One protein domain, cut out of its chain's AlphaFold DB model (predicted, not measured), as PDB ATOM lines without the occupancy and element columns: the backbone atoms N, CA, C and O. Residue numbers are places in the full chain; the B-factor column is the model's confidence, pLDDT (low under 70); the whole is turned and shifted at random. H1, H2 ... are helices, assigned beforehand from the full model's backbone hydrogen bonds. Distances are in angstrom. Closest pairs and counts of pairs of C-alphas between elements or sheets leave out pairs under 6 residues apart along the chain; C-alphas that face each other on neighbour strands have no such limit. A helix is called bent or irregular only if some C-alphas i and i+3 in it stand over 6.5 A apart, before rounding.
ATOM      1  N   GLY A 680      11.514 -35.971 -12.540       91.00
ATOM      2  CA  GLY A 680      10.115 -35.718 -12.204       91.00
ATOM      3  C   GLY A 680       9.940 -35.331 -10.738       91.00
ATOM      4  O   GLY A 680       9.430 -34.248 -10.467       91.00
ATOM      5  N   GLU A 681      10.465 -36.140  -9.811       89.56
ATOM      6  CA  GLU A 681      10.429 -35.847  -8.367       89.56
ATOM      7  C   GLU A 681      11.057 -34.487  -8.031       89.56
ATOM      8  O   GLU A 681      10.534 -33.726  -7.219       89.56
ATOM      9  N   LEU A 682      12.171 -34.149  -8.685       92.56
ATOM     10  CA  LEU A 682      12.863 -32.882  -8.450       92.56
ATOM     11  C   LEU A 682      12.159 -31.681  -9.097       92.56
ATOM     12  O   LEU A 682      12.276 -30.567  -8.589       92.56
ATOM     13  N   LEU A 683      11.470 -31.879 -10.222       90.62
ATOM     14  CA  LEU A 683      10.682 -30.846 -10.898       90.62
ATOM     15  C   LEU A 683       9.373 -30.546 -10.162       90.62
ATOM     16  O   LEU A 683       8.877 -29.426 -10.265       90.62
ATOM     17  N   ASP A 684       8.832 -31.515  -9.427       87.44
ATOM     18  CA  ASP A 684       7.592 -31.347  -8.666       87.44
ATOM     19  C   ASP A 684       7.832 -30.676  -7.306       87.44
ATOM     20  O   ASP A 684       6.913 -30.110  -6.715       87.44
ATOM     21  N   HIS A 685       9.075 -30.676  -6.823       87.38
ATOM     22  CA  HIS A 685       9.443 -30.044  -5.563       87.38
ATOM     23  C   HIS A 685       9.876 -28.580  -5.760       87.38
ATOM     24  O   HIS A 685      10.849 -28.275  -6.452       87.38
ATOM     25  N   THR A 686       9.213 -27.662  -5.052       86.94
ATOM     26  CA  THR A 686       9.363 -26.193  -5.161       86.94
ATOM     27  C   THR A 686      10.815 -25.703  -5.113       86.94
ATOM     28  O   THR A 686      11.224 -24.884  -5.936       86.94
ATOM     29  N   LYS A 687      11.616 -26.223  -4.174       89.38
ATOM     30  CA  LYS A 687      13.038 -25.872  -4.010       89.38
ATOM     31  C   LYS A 687      13.948 -26.389  -5.130       89.38
ATOM     32  O   LYS A 687      14.826 -25.657  -5.576       89.38
ATOM     33  N   THR A 688      13.779 -27.627  -5.593       92.06
ATOM     34  CA  THR A 688      14.688 -28.243  -6.580       92.06
ATOM     35  C   THR A 688      14.288 -27.958  -8.024       92.06
ATOM     36  O   THR A 688      15.155 -27.959  -8.903       92.06
ATOM     37  N   ALA A 689      13.011 -27.653  -8.273       91.94
ATOM     38  CA  ALA A 689      12.474 -27.436  -9.609       91.94
ATOM     39  C   ALA A 689      13.225 -26.362 -10.414       91.94
ATOM     40  O   ALA A 689      13.525 -26.631 -11.579       91.94
ATOM     41  N   PRO A 690      13.617 -25.196  -9.853       93.06
ATOM     42  CA  PRO A 690      14.385 -24.198 -10.598       93.06
ATOM     43  C   PRO A 690      15.739 -24.728 -11.086       93.06
ATOM     44  O   PRO A 690      16.091 -24.534 -12.249       93.06
ATOM     45  N   VAL A 691      16.463 -25.454 -10.224       92.88
ATOM     46  CA  VAL A 691      17.790 -26.012 -10.534       92.88
ATOM     47  C   VAL A 691      17.690 -27.062 -11.639       92.88
ATOM     48  O   VAL A 691      18.473 -27.054 -12.588       92.88
ATOM     49  N   ILE A 692      16.706 -27.960 -11.547       92.88
ATOM     50  CA  ILE A 692      16.523 -29.021 -12.544       92.88
ATOM     51  C   ILE A 692      15.944 -28.486 -13.853       92.88
ATOM     52  O   ILE A 692      16.352 -28.935 -14.924       92.88
ATOM     53  N   THR A 693      15.064 -27.486 -13.802       90.75
ATOM     54  CA  THR A 693      14.565 -26.811 -15.010       90.75
ATOM     55  C   THR A 693      15.715 -26.181 -15.795       90.75
ATOM     56  O   THR A 693      15.783 -26.333 -17.014       90.75
ATOM     57  N   GLU A 694      16.657 -25.527 -15.108       90.75
ATOM     58  CA  GLU A 694      17.855 -24.964 -15.736       90.75
ATOM     59  C   GLU A 694      18.763 -26.058 -16.319       90.75
ATOM     60  O   GLU A 694      19.192 -25.959 -17.471       90.75
ATOM     61  N   LEU A 695      18.993 -27.138 -15.565       88.38
ATOM     62  CA  LEU A 695      19.799 -28.278 -16.008       88.38
ATOM     63  C   LEU A 695      19.246 -28.936 -17.284       88.38
ATOM     64  O   LEU A 695      20.015 -29.335 -18.160       88.38
ATOM     65  N   LEU A 696      17.920 -29.057 -17.391       86.62
ATOM     66  CA  LEU A 696      17.243 -29.719 -18.507       86.62
ATOM     67  C   LEU A 696      16.957 -28.791 -19.694       86.62
ATOM     68  O   LEU A 696      16.603 -29.282 -20.770       86.62
ATOM     69  N   ALA A 697      17.144 -27.476 -19.554       84.69
ATOM     70  CA  ALA A 697      16.851 -26.503 -20.607       84.69
ATOM     71  C   ALA A 697      17.516 -26.822 -21.971       84.69
ATOM     72  O   ALA A 697      16.831 -26.718 -22.993       84.69
ATOM     73  N   PRO A 698      18.789 -27.276 -22.048       80.62
ATOM     74  CA  PRO A 698      19.403 -27.662 -23.324       80.62
ATOM     75  C   PRO A 698      18.727 -28.876 -23.978       80.62
ATOM     76  O   PRO A 698      18.594 -28.932 -25.202       80.62
ATOM     77  N   LEU A 699      18.279 -29.837 -23.165       73.25
ATOM     78  CA  LEU A 699      17.601 -31.051 -23.619       73.25
ATOM     79  C   LEU A 699      16.191 -30.726 -24.137       73.25
ATOM     80  O   LEU A 699      15.797 -31.197 -25.205       73.25
ATOM     81  N   ALA A 700      15.469 -29.857 -23.425       70.38
ATOM     82  CA  ALA A 700      14.157 -29.360 -23.831       70.38
ATOM     83  C   ALA A 700      14.226 -28.552 -25.140       70.38
ATOM     84  O   ALA A 700      13.399 -28.741 -26.032       70.38
ATOM     85  N   ALA A 701      15.251 -27.708 -25.305       70.31
ATOM     86  CA  ALA A 701      15.475 -26.952 -26.538       70.31
ATOM     87  C   ALA A 701      15.767 -27.868 -27.743       70.31
ATOM     88  O   ALA A 701      15.240 -27.642 -28.835       70.31
ATOM     89  N   ALA A 702      16.558 -28.929 -27.545       69.50
ATOM     90  CA  ALA A 702      16.824 -29.926 -28.580       69.50
ATOM     91  C   ALA A 702      15.546 -30.687 -28.983       69.50
ATOM     92  O   ALA A 702      15.273 -30.827 -30.176       69.50
ATOM     93  N   ALA A 703      14.725 -31.102 -28.013       65.00
ATOM     94  CA  ALA A 703      13.450 -31.780 -28.265       65.00
ATOM     95  C   ALA A 703      12.426 -30.880 -28.986       65.00
ATOM     96  O   ALA A 703      11.732 -31.337 -29.894       65.00
ATOM     97  N   ALA A 704      12.370 -29.588 -28.647       62.75
ATOM     98  CA  ALA A 704      11.488 -28.615 -29.295       62.75
ATOM     99  C   ALA A 704      11.865 -28.327 -30.763       62.75
ATOM    100  O   ALA A 704      11.003 -27.948 -31.555       62.75
ATOM    101  N   SER A 705      13.136 -28.523 -31.132       63.16
ATOM    102  CA  SER A 705      13.654 -28.308 -32.492       63.16
ATOM    103  C   SER A 705      13.448 -29.490 -33.455       63.16
ATOM    104  O   SER A 705      13.743 -29.371 -34.645       63.16
ATOM    105  N   ALA A 706      12.927 -30.625 -32.973       62.28
ATOM    106  CA  ALA A 706      12.618 -31.792 -33.795       62.28
ATOM    107  C   ALA A 706      11.340 -31.558 -34.630       62.28
ATOM    108  O   ALA A 706      10.226 -31.902 -34.227       62.28
ATOM    109  N   GLU A 707      11.491 -30.937 -35.803       52.94
ATOM    110  CA  GLU A 707      10.396 -30.731 -36.760       52.94
ATOM    111  C   GLU A 707       9.784 -32.074 -37.213       52.94
ATOM    112  O   GLU A 707      10.487 -32.972 -37.676       52.94
ATOM    113  N   GLY A 708       8.453 -32.208 -37.104       60.97
ATOM    114  CA  GLY A 708       7.684 -33.346 -37.635       60.97
ATOM    115  C   GLY A 708       7.103 -34.337 -36.615       60.97
ATOM    116  O   GLY A 708       6.377 -35.243 -37.022       60.97
ATOM    117  N   MET A 709       7.361 -34.184 -35.309       65.00
ATOM    118  CA  MET A 709       6.741 -35.018 -34.262       65.00
ATOM    119  C   MET A 709       5.362 -34.487 -33.840       65.00
ATOM    120  O   MET A 709       5.199 -33.284 -33.627       65.00
ATOM    121  N   SER A 710       4.378 -35.386 -33.690       74.25
ATOM    122  CA  SER A 710       3.052 -35.033 -33.165       74.25
ATOM    123  C   SER A 710       3.130 -34.599 -31.698       74.25
ATOM    124  O   SER A 710       4.059 -34.964 -30.974       74.25
ATOM    125  N   ASP A 711       2.130 -33.847 -31.236       73.94
ATOM    126  CA  ASP A 711       2.065 -33.378 -29.846       73.94
ATOM    127  C   ASP A 711       2.009 -34.534 -28.830       73.94
ATOM    128  O   ASP A 711       2.516 -34.408 -27.718       73.94
ATOM    129  N   GLU A 712       1.471 -35.692 -29.221       70.75
ATOM    130  CA  GLU A 712       1.490 -36.914 -28.406       70.75
ATOM    131  C   GLU A 712       2.916 -37.440 -28.194       70.75
ATOM    132  O   GLU A 712       3.289 -37.792 -27.075       70.75
ATOM    133  N   TYR A 713       3.750 -37.430 -29.237       71.31
ATOM    134  CA  TYR A 713       5.147 -37.851 -29.128       71.31
ATOM    135  C   TYR A 713       6.015 -36.848 -28.350       71.31
ATOM    136  O   TYR A 713       6.990 -37.257 -27.720       71.31
ATOM    137  N   LYS A 714       5.662 -35.555 -28.348       70.81
ATOM    138  CA  LYS A 714       6.320 -34.551 -27.493       70.81
ATOM    139  C   LYS A 714       6.013 -34.785 -26.015       70.81
ATOM    140  O   LYS A 714       6.945 -34.850 -25.219       70.81
ATOM    141  N   LYS A 715       4.739 -35.022 -25.672       73.81
ATOM    142  CA  LYS A 715       4.322 -35.399 -24.308       73.81
ATOM    143  C   LYS A 715       4.998 -36.685 -23.834       73.81
ATOM    144  O   LYS A 715       5.441 -36.761 -22.693       73.81
ATOM    145  N   LEU A 716       5.139 -37.672 -24.722       74.56
ATOM    146  CA  LEU A 716       5.885 -38.895 -24.424       74.56
ATOM    147  C   LEU A 716       7.363 -38.601 -24.121       74.56
ATOM    148  O   LEU A 716       7.912 -39.163 -23.181       74.56
ATOM    149  N   GLY A 717       8.005 -37.712 -24.886       77.81
ATOM    150  CA  GLY A 717       9.387 -37.290 -24.639       77.81
ATOM    151  C   GLY A 717       9.572 -36.589 -23.291       77.81
ATOM    152  O   GLY A 717      10.512 -36.903 -22.563       77.81
ATOM    153  N   GLU A 718       8.653 -35.694 -22.924       79.06
ATOM    154  CA  GLU A 718       8.642 -35.034 -21.610       79.06
ATOM    155  C   GLU A 718       8.474 -36.044 -20.470       79.06
ATOM    156  O   GLU A 718       9.199 -35.983 -19.478       79.06
ATOM    157  N   GLN A 719       7.575 -37.017 -20.635       83.44
ATOM    158  CA  GLN A 719       7.377 -38.077 -19.652       83.44
ATOM    159  C   GLN A 719       8.628 -38.953 -19.509       83.44
ATOM    160  O   GLN A 719       9.056 -39.218 -18.391       83.44
ATOM    161  N   VAL A 720       9.279 -39.326 -20.617       85.12
ATOM    162  CA  VAL A 720      10.545 -40.078 -20.580       85.12
ATOM    163  C   VAL A 720      11.626 -39.312 -19.819       85.12
ATOM    164  O   VAL A 720      12.325 -39.918 -19.015       85.12
ATOM    165  N   ILE A 721      11.755 -37.997 -20.028       87.12
ATOM    166  CA  ILE A 721      12.727 -37.172 -19.295       87.12
ATOM    167  C   ILE A 721      12.397 -37.152 -17.803       87.12
ATOM    168  O   ILE A 721      13.300 -37.301 -16.986       87.12
ATOM    169  N   ARG A 722      11.123 -37.002 -17.431       91.94
ATOM    170  CA  ARG A 722      10.715 -36.997 -16.019       91.94
ATOM    171  C   ARG A 722      11.044 -38.314 -15.312       91.94
ATOM    172  O   ARG A 722      11.483 -38.263 -14.173       91.94
ATOM    173  N   GLU A 723      10.943 -39.451 -15.995       91.62
ATOM    174  CA  GLU A 723      11.310 -40.771 -15.452       91.62
ATOM    175  C   GLU A 723      12.830 -41.028 -15.404       91.62
ATOM    176  O   GLU A 723      13.283 -42.028 -14.839       91.62
ATOM    177  N   MET A 724      13.663 -40.164 -16.003       92.50
ATOM    178  CA  MET A 724      15.113 -40.359 -15.976       92.50
ATOM    179  C   MET A 724      15.673 -40.069 -14.573       92.50
ATOM    180  O   MET A 724      15.475 -38.975 -14.043       92.50
ATOM    181  N   PRO A 725      16.437 -41.007 -13.983       95.00
ATOM    182  CA  PRO A 725      17.100 -40.792 -12.702       95.00
ATOM    183  C   PRO A 725      18.347 -39.916 -12.847       95.00
ATOM    184  O   PRO A 725      18.960 -39.884 -13.920       95.00
ATOM    185  N   MET A 726      18.802 -39.308 -11.750       93.88
ATOM    186  CA  MET A 726      20.027 -38.496 -11.689       93.88
ATOM    187  C   MET A 726      21.257 -39.208 -12.279       93.88
ATOM    188  O   MET A 726      22.056 -38.584 -12.979       93.88
ATOM    189  N   LYS A 727      21.393 -40.533 -12.103       93.56
ATOM    190  CA  LYS A 727      22.478 -41.329 -12.721       93.56
ATOM    191  C   LYS A 727      22.507 -41.271 -14.249       93.56
ATOM    192  O   LYS A 727      23.540 -41.574 -14.841       93.56
ATOM    193  N   SER A 728      21.417 -40.877 -14.904       92.00
ATOM    194  CA  SER A 728      21.382 -40.700 -16.360       92.00
ATOM    195  C   SER A 728      22.320 -39.584 -16.828       92.00
ATOM    196  O   SER A 728      22.788 -39.610 -17.966       92.00
ATOM    197  N   LEU A 729      22.664 -38.645 -15.938       90.50
ATOM    198  CA  LEU A 729      23.653 -37.597 -16.194       90.50
ATOM    199  C   LEU A 729      25.080 -38.135 -16.317       90.50
ATOM    200  O   LEU A 729      25.908 -37.470 -16.929       90.50
ATOM    201  N   LEU A 730      25.379 -39.341 -15.822       90.44
ATOM    202  CA  LEU A 730      26.718 -39.940 -15.930       90.44
ATOM    203  C   LEU A 730      27.152 -40.168 -17.389       90.44
ATOM    204  O   LEU A 730      28.342 -40.263 -17.672       90.44
ATOM    205  N   GLY A 731      26.197 -40.246 -18.324       85.12
ATOM    206  CA  GLY A 731      26.482 -40.288 -19.761       85.12
ATOM    207  C   GLY A 731      26.778 -38.918 -20.387       85.12
ATOM    208  O   GLY A 731      27.207 -38.868 -21.536       85.12
ATOM    209  N   GLN A 732      26.537 -37.826 -19.658       84.12
ATOM    210  CA  GLN A 732      26.610 -36.443 -20.143       84.12
ATOM    211  C   GLN A 732      27.645 -35.589 -19.387       84.12
ATOM    212  O   GLN A 732      28.127 -34.597 -19.931       84.12
ATOM    213  N   MET A 733      28.008 -35.955 -18.151       89.19
ATOM    214  CA  MET A 733      28.984 -35.240 -17.318       89.19
ATOM    215  C   MET A 733      29.767 -36.184 -16.380       89.19
ATOM    216  O   MET A 733      29.304 -37.296 -16.117       89.19
ATOM    217  N   PRO A 734      30.950 -35.772 -15.871       93.12
ATOM    218  CA  PRO A 734      31.736 -36.555 -14.912       93.12
ATOM    219  C   PRO A 734      30.952 -36.921 -13.647       93.12
ATOM    220  O   PRO A 734      30.164 -36.119 -13.145       93.12
ATOM    221  N   GLY A 735      31.209 -38.111 -13.097       90.06
ATOM    222  CA  GLY A 735      30.485 -38.625 -11.931       90.06
ATOM    223  C   GLY A 735      30.603 -37.736 -10.696       90.06
ATOM    224  O   GLY A 735      29.605 -37.500 -10.023       90.06
ATOM    225  N   GLU A 736      31.776 -37.146 -10.469       94.44
ATOM    226  CA  GLU A 736      32.016 -36.228  -9.353       94.44
ATOM    227  C   GLU A 736      31.137 -34.968  -9.440       94.44
ATOM    228  O   GLU A 736      30.746 -34.409  -8.416       94.44
ATOM    229  N   GLN A 737      30.779 -34.525 -10.654       93.25
ATOM    230  CA  GLN A 737      29.870 -33.387 -10.844       93.25
ATOM    231  C   GLN A 737      28.421 -33.764 -10.527       93.25
ATOM    232  O   GLN A 737      27.694 -32.957  -9.950       93.25
ATOM    233  N   VAL A 738      28.011 -34.997 -10.844       93.12
ATOM    234  CA  VAL A 738      26.684 -35.507 -10.469       93.12
ATOM    235  C   VAL A 738      26.578 -35.652  -8.949       93.12
ATOM    236  O   VAL A 738      25.586 -35.216  -8.370       93.12
ATOM    237  N   GLU A 739      27.609 -36.182  -8.282       94.75
ATOM    238  CA  GLU A 739      27.664 -36.252  -6.812       94.75
ATOM    239  C   GLU A 739      27.596 -34.862  -6.171       94.75
ATOM    240  O   GLU A 739      26.860 -34.657  -5.203       94.75
ATOM    241  N   GLN A 740      28.319 -33.887  -6.730       94.94
ATOM    242  CA  GLN A 740      28.276 -32.506  -6.257       94.94
ATOM    243  C   GLN A 740      26.877 -31.896  -6.414       94.94
ATOM    244  O   GLN A 740      26.397 -31.250  -5.482       94.94
ATOM    245  N   LEU A 741      26.213 -32.120  -7.551       94.44
ATOM    246  CA  LEU A 741      24.847 -31.659  -7.792       94.44
ATOM    247  C   LEU A 741      23.854 -32.307  -6.813       94.44
ATOM    248  O   LEU A 741      23.035 -31.609  -6.223       94.44
ATOM    249  N   ILE A 742      23.967 -33.617  -6.574       95.38
ATOM    250  CA  ILE A 742      23.180 -34.323  -5.550       95.38
ATOM    251  C   ILE A 742      23.408 -33.691  -4.166       95.38
ATOM    252  O   ILE A 742      22.453 -33.442  -3.427       95.38
ATOM    253  N   GLY A 743      24.660 -33.395  -3.810       94.12
ATOM    254  CA  GLY A 743      25.001 -32.711  -2.562       94.12
ATOM    255  C   GLY A 743      24.368 -31.319  -2.460       94.12
ATOM    256  O   GLY A 743      23.783 -30.987  -1.433       94.12
ATOM    257  N   GLN A 744      24.422 -30.531  -3.537       93.94
ATOM    258  CA  GLN A 744      23.808 -29.202  -3.608       93.94
ATOM    259  C   GLN A 744      22.290 -29.255  -3.439       93.94
ATOM    260  O   GLN A 744      21.747 -28.482  -2.650       93.94
ATOM    261  N   LEU A 745      21.614 -30.176  -4.130       94.69
ATOM    262  CA  LEU A 745      20.164 -30.342  -4.026       94.69
ATOM    263  C   LEU A 745      19.753 -30.763  -2.608       94.69
ATOM    264  O   LEU A 745      18.824 -30.190  -2.055       94.69
ATOM    265  N   ASN A 746      20.487 -31.680  -1.970       93.44
ATOM    266  CA  ASN A 746      20.226 -32.045  -0.572       93.44
ATOM    267  C   ASN A 746      20.476 -30.885   0.405       93.44
ATOM    268  O   ASN A 746      19.709 -30.702   1.346       93.44
ATOM    269  N   CYS A 747      21.518 -30.074   0.191       91.25
ATOM    270  CA  CYS A 747      21.735 -28.864   0.989       91.25
ATOM    271  C   CYS A 747      20.603 -27.847   0.812       91.25
ATOM    272  O   CYS A 747      20.244 -27.183   1.777       91.25
ATOM    273  N   LEU A 748      20.056 -27.727  -0.400       90.56
ATOM    274  CA  LEU A 748      18.933 -26.844  -0.699       90.56
ATOM    275  C   LEU A 748      17.638 -27.322  -0.033       90.56
ATOM    276  O   LEU A 748      16.879 -26.507   0.472       90.56
ATOM    277  N   LEU A 749      17.403 -28.635   0.003       87.38
ATOM    278  CA  LEU A 749      16.246 -29.235   0.671       87.38
ATOM    279  C   LEU A 749      16.299 -29.080   2.201       87.38
ATOM    280  O   LEU A 749      15.252 -28.981   2.834       87.38
ATOM    281  N   ALA A 750      17.504 -29.018   2.781       83.56
ATOM    282  CA  ALA A 750      17.727 -28.854   4.221       83.56
ATOM    283  C   ALA A 750      17.644 -27.401   4.738       83.56
ATOM    284  O   ALA A 750      17.658 -27.198   5.954       83.56
ATOM    285  N   GLN A 751      17.621 -26.407   3.843       79.69
ATOM    286  CA  GLN A 751      17.388 -24.988   4.161       79.69
ATOM    287  C   GLN A 751      15.897 -24.703   4.213       79.69
ATOM    288  O   GLN A 751      15.478 -23.918   5.087       79.69
TER     289      GLN A 751
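Overview. This is residues 680 to 751 of the 751 residues of a protein of Ruminococcus sp. AF31-8BH (UniProt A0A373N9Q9). An elongated, open frame of helices: H2 and H3 run opposite ways with a gap between them, the loop after H2 closes one end, and H1 bridges the other. Beyond that end, H4 and H5 fold back on each other as a small helical hairpin. The printed part has 72 residues, with five named helices, H1 to H5 in chain order, and no named strand; its class is all helix. It is only just loose, close to compact, with a radius of gyration of the C-alphas of 13.6 A and spans of 42 by 26 by 17 A.

Along the chain. H1, residues 680 to 684, begins at C-alpha 680 (10.115, -35.718, -12.204). H2, residues 689 to 704, is 19.7 A long; it is irregular, with C-alphas 695 and 698 7.4 A apart, and has a kink of 53 degrees near residue 696. H3, residues 711 to 722, is 16.7 A long. H4, residues 726 to 731, is neither bent nor irregular, but only just: C-alphas 728 and 731 are 6.1 A apart. H5, residues 735 to 749, is 21.2 A long and ends at C-alpha 749 (16.246, -29.235, 0.671).

Arrangement. H1 and H2 touch only at the corner, with residues 689 to 693 of H2 alone; the closest C-alphas, of Leu 683 and Ala 689, are 4.1 A apart. H1 and H3 only just touch, with 3 pairs of C-alphas within 8 A, through residues 721 to 722 of H3 alone; the closest are Gly 680 and Arg 722, 4.1 A. H2 and H3 are close but not clearly touching, opposite ways at a steep tilt of 39 degrees; their closest C-alphas, of Ala 703 and Lys 714, are 7.7 A apart. The hairpin H4 and H5 touches with residue 738 of H5 alone, at a shallow tilt of 23 degrees; the closest C-alphas, of Leu 729 and Val 738, are 6.8 A apart. H2 and H5 are near each other, while H3 and H4 are apart. In H1, H3 and H5 every O i to N i+4 pair is within hydrogen-bond range; H2 has 10 of 12, and H4 0 of 2, with 3 of 3 O i to N i+3 pairs.

Size, cuts and confidence. The farthest C-alphas, of Gly 708 and Gln 751, are 43.7 A apart. Residues 707 to 713, of which 711 to 713 belong to H3, stand free. The printed part has no cut and no long link. Mean pLDDT of the printed part is 84.4, and residues 702 to 709 are under 70.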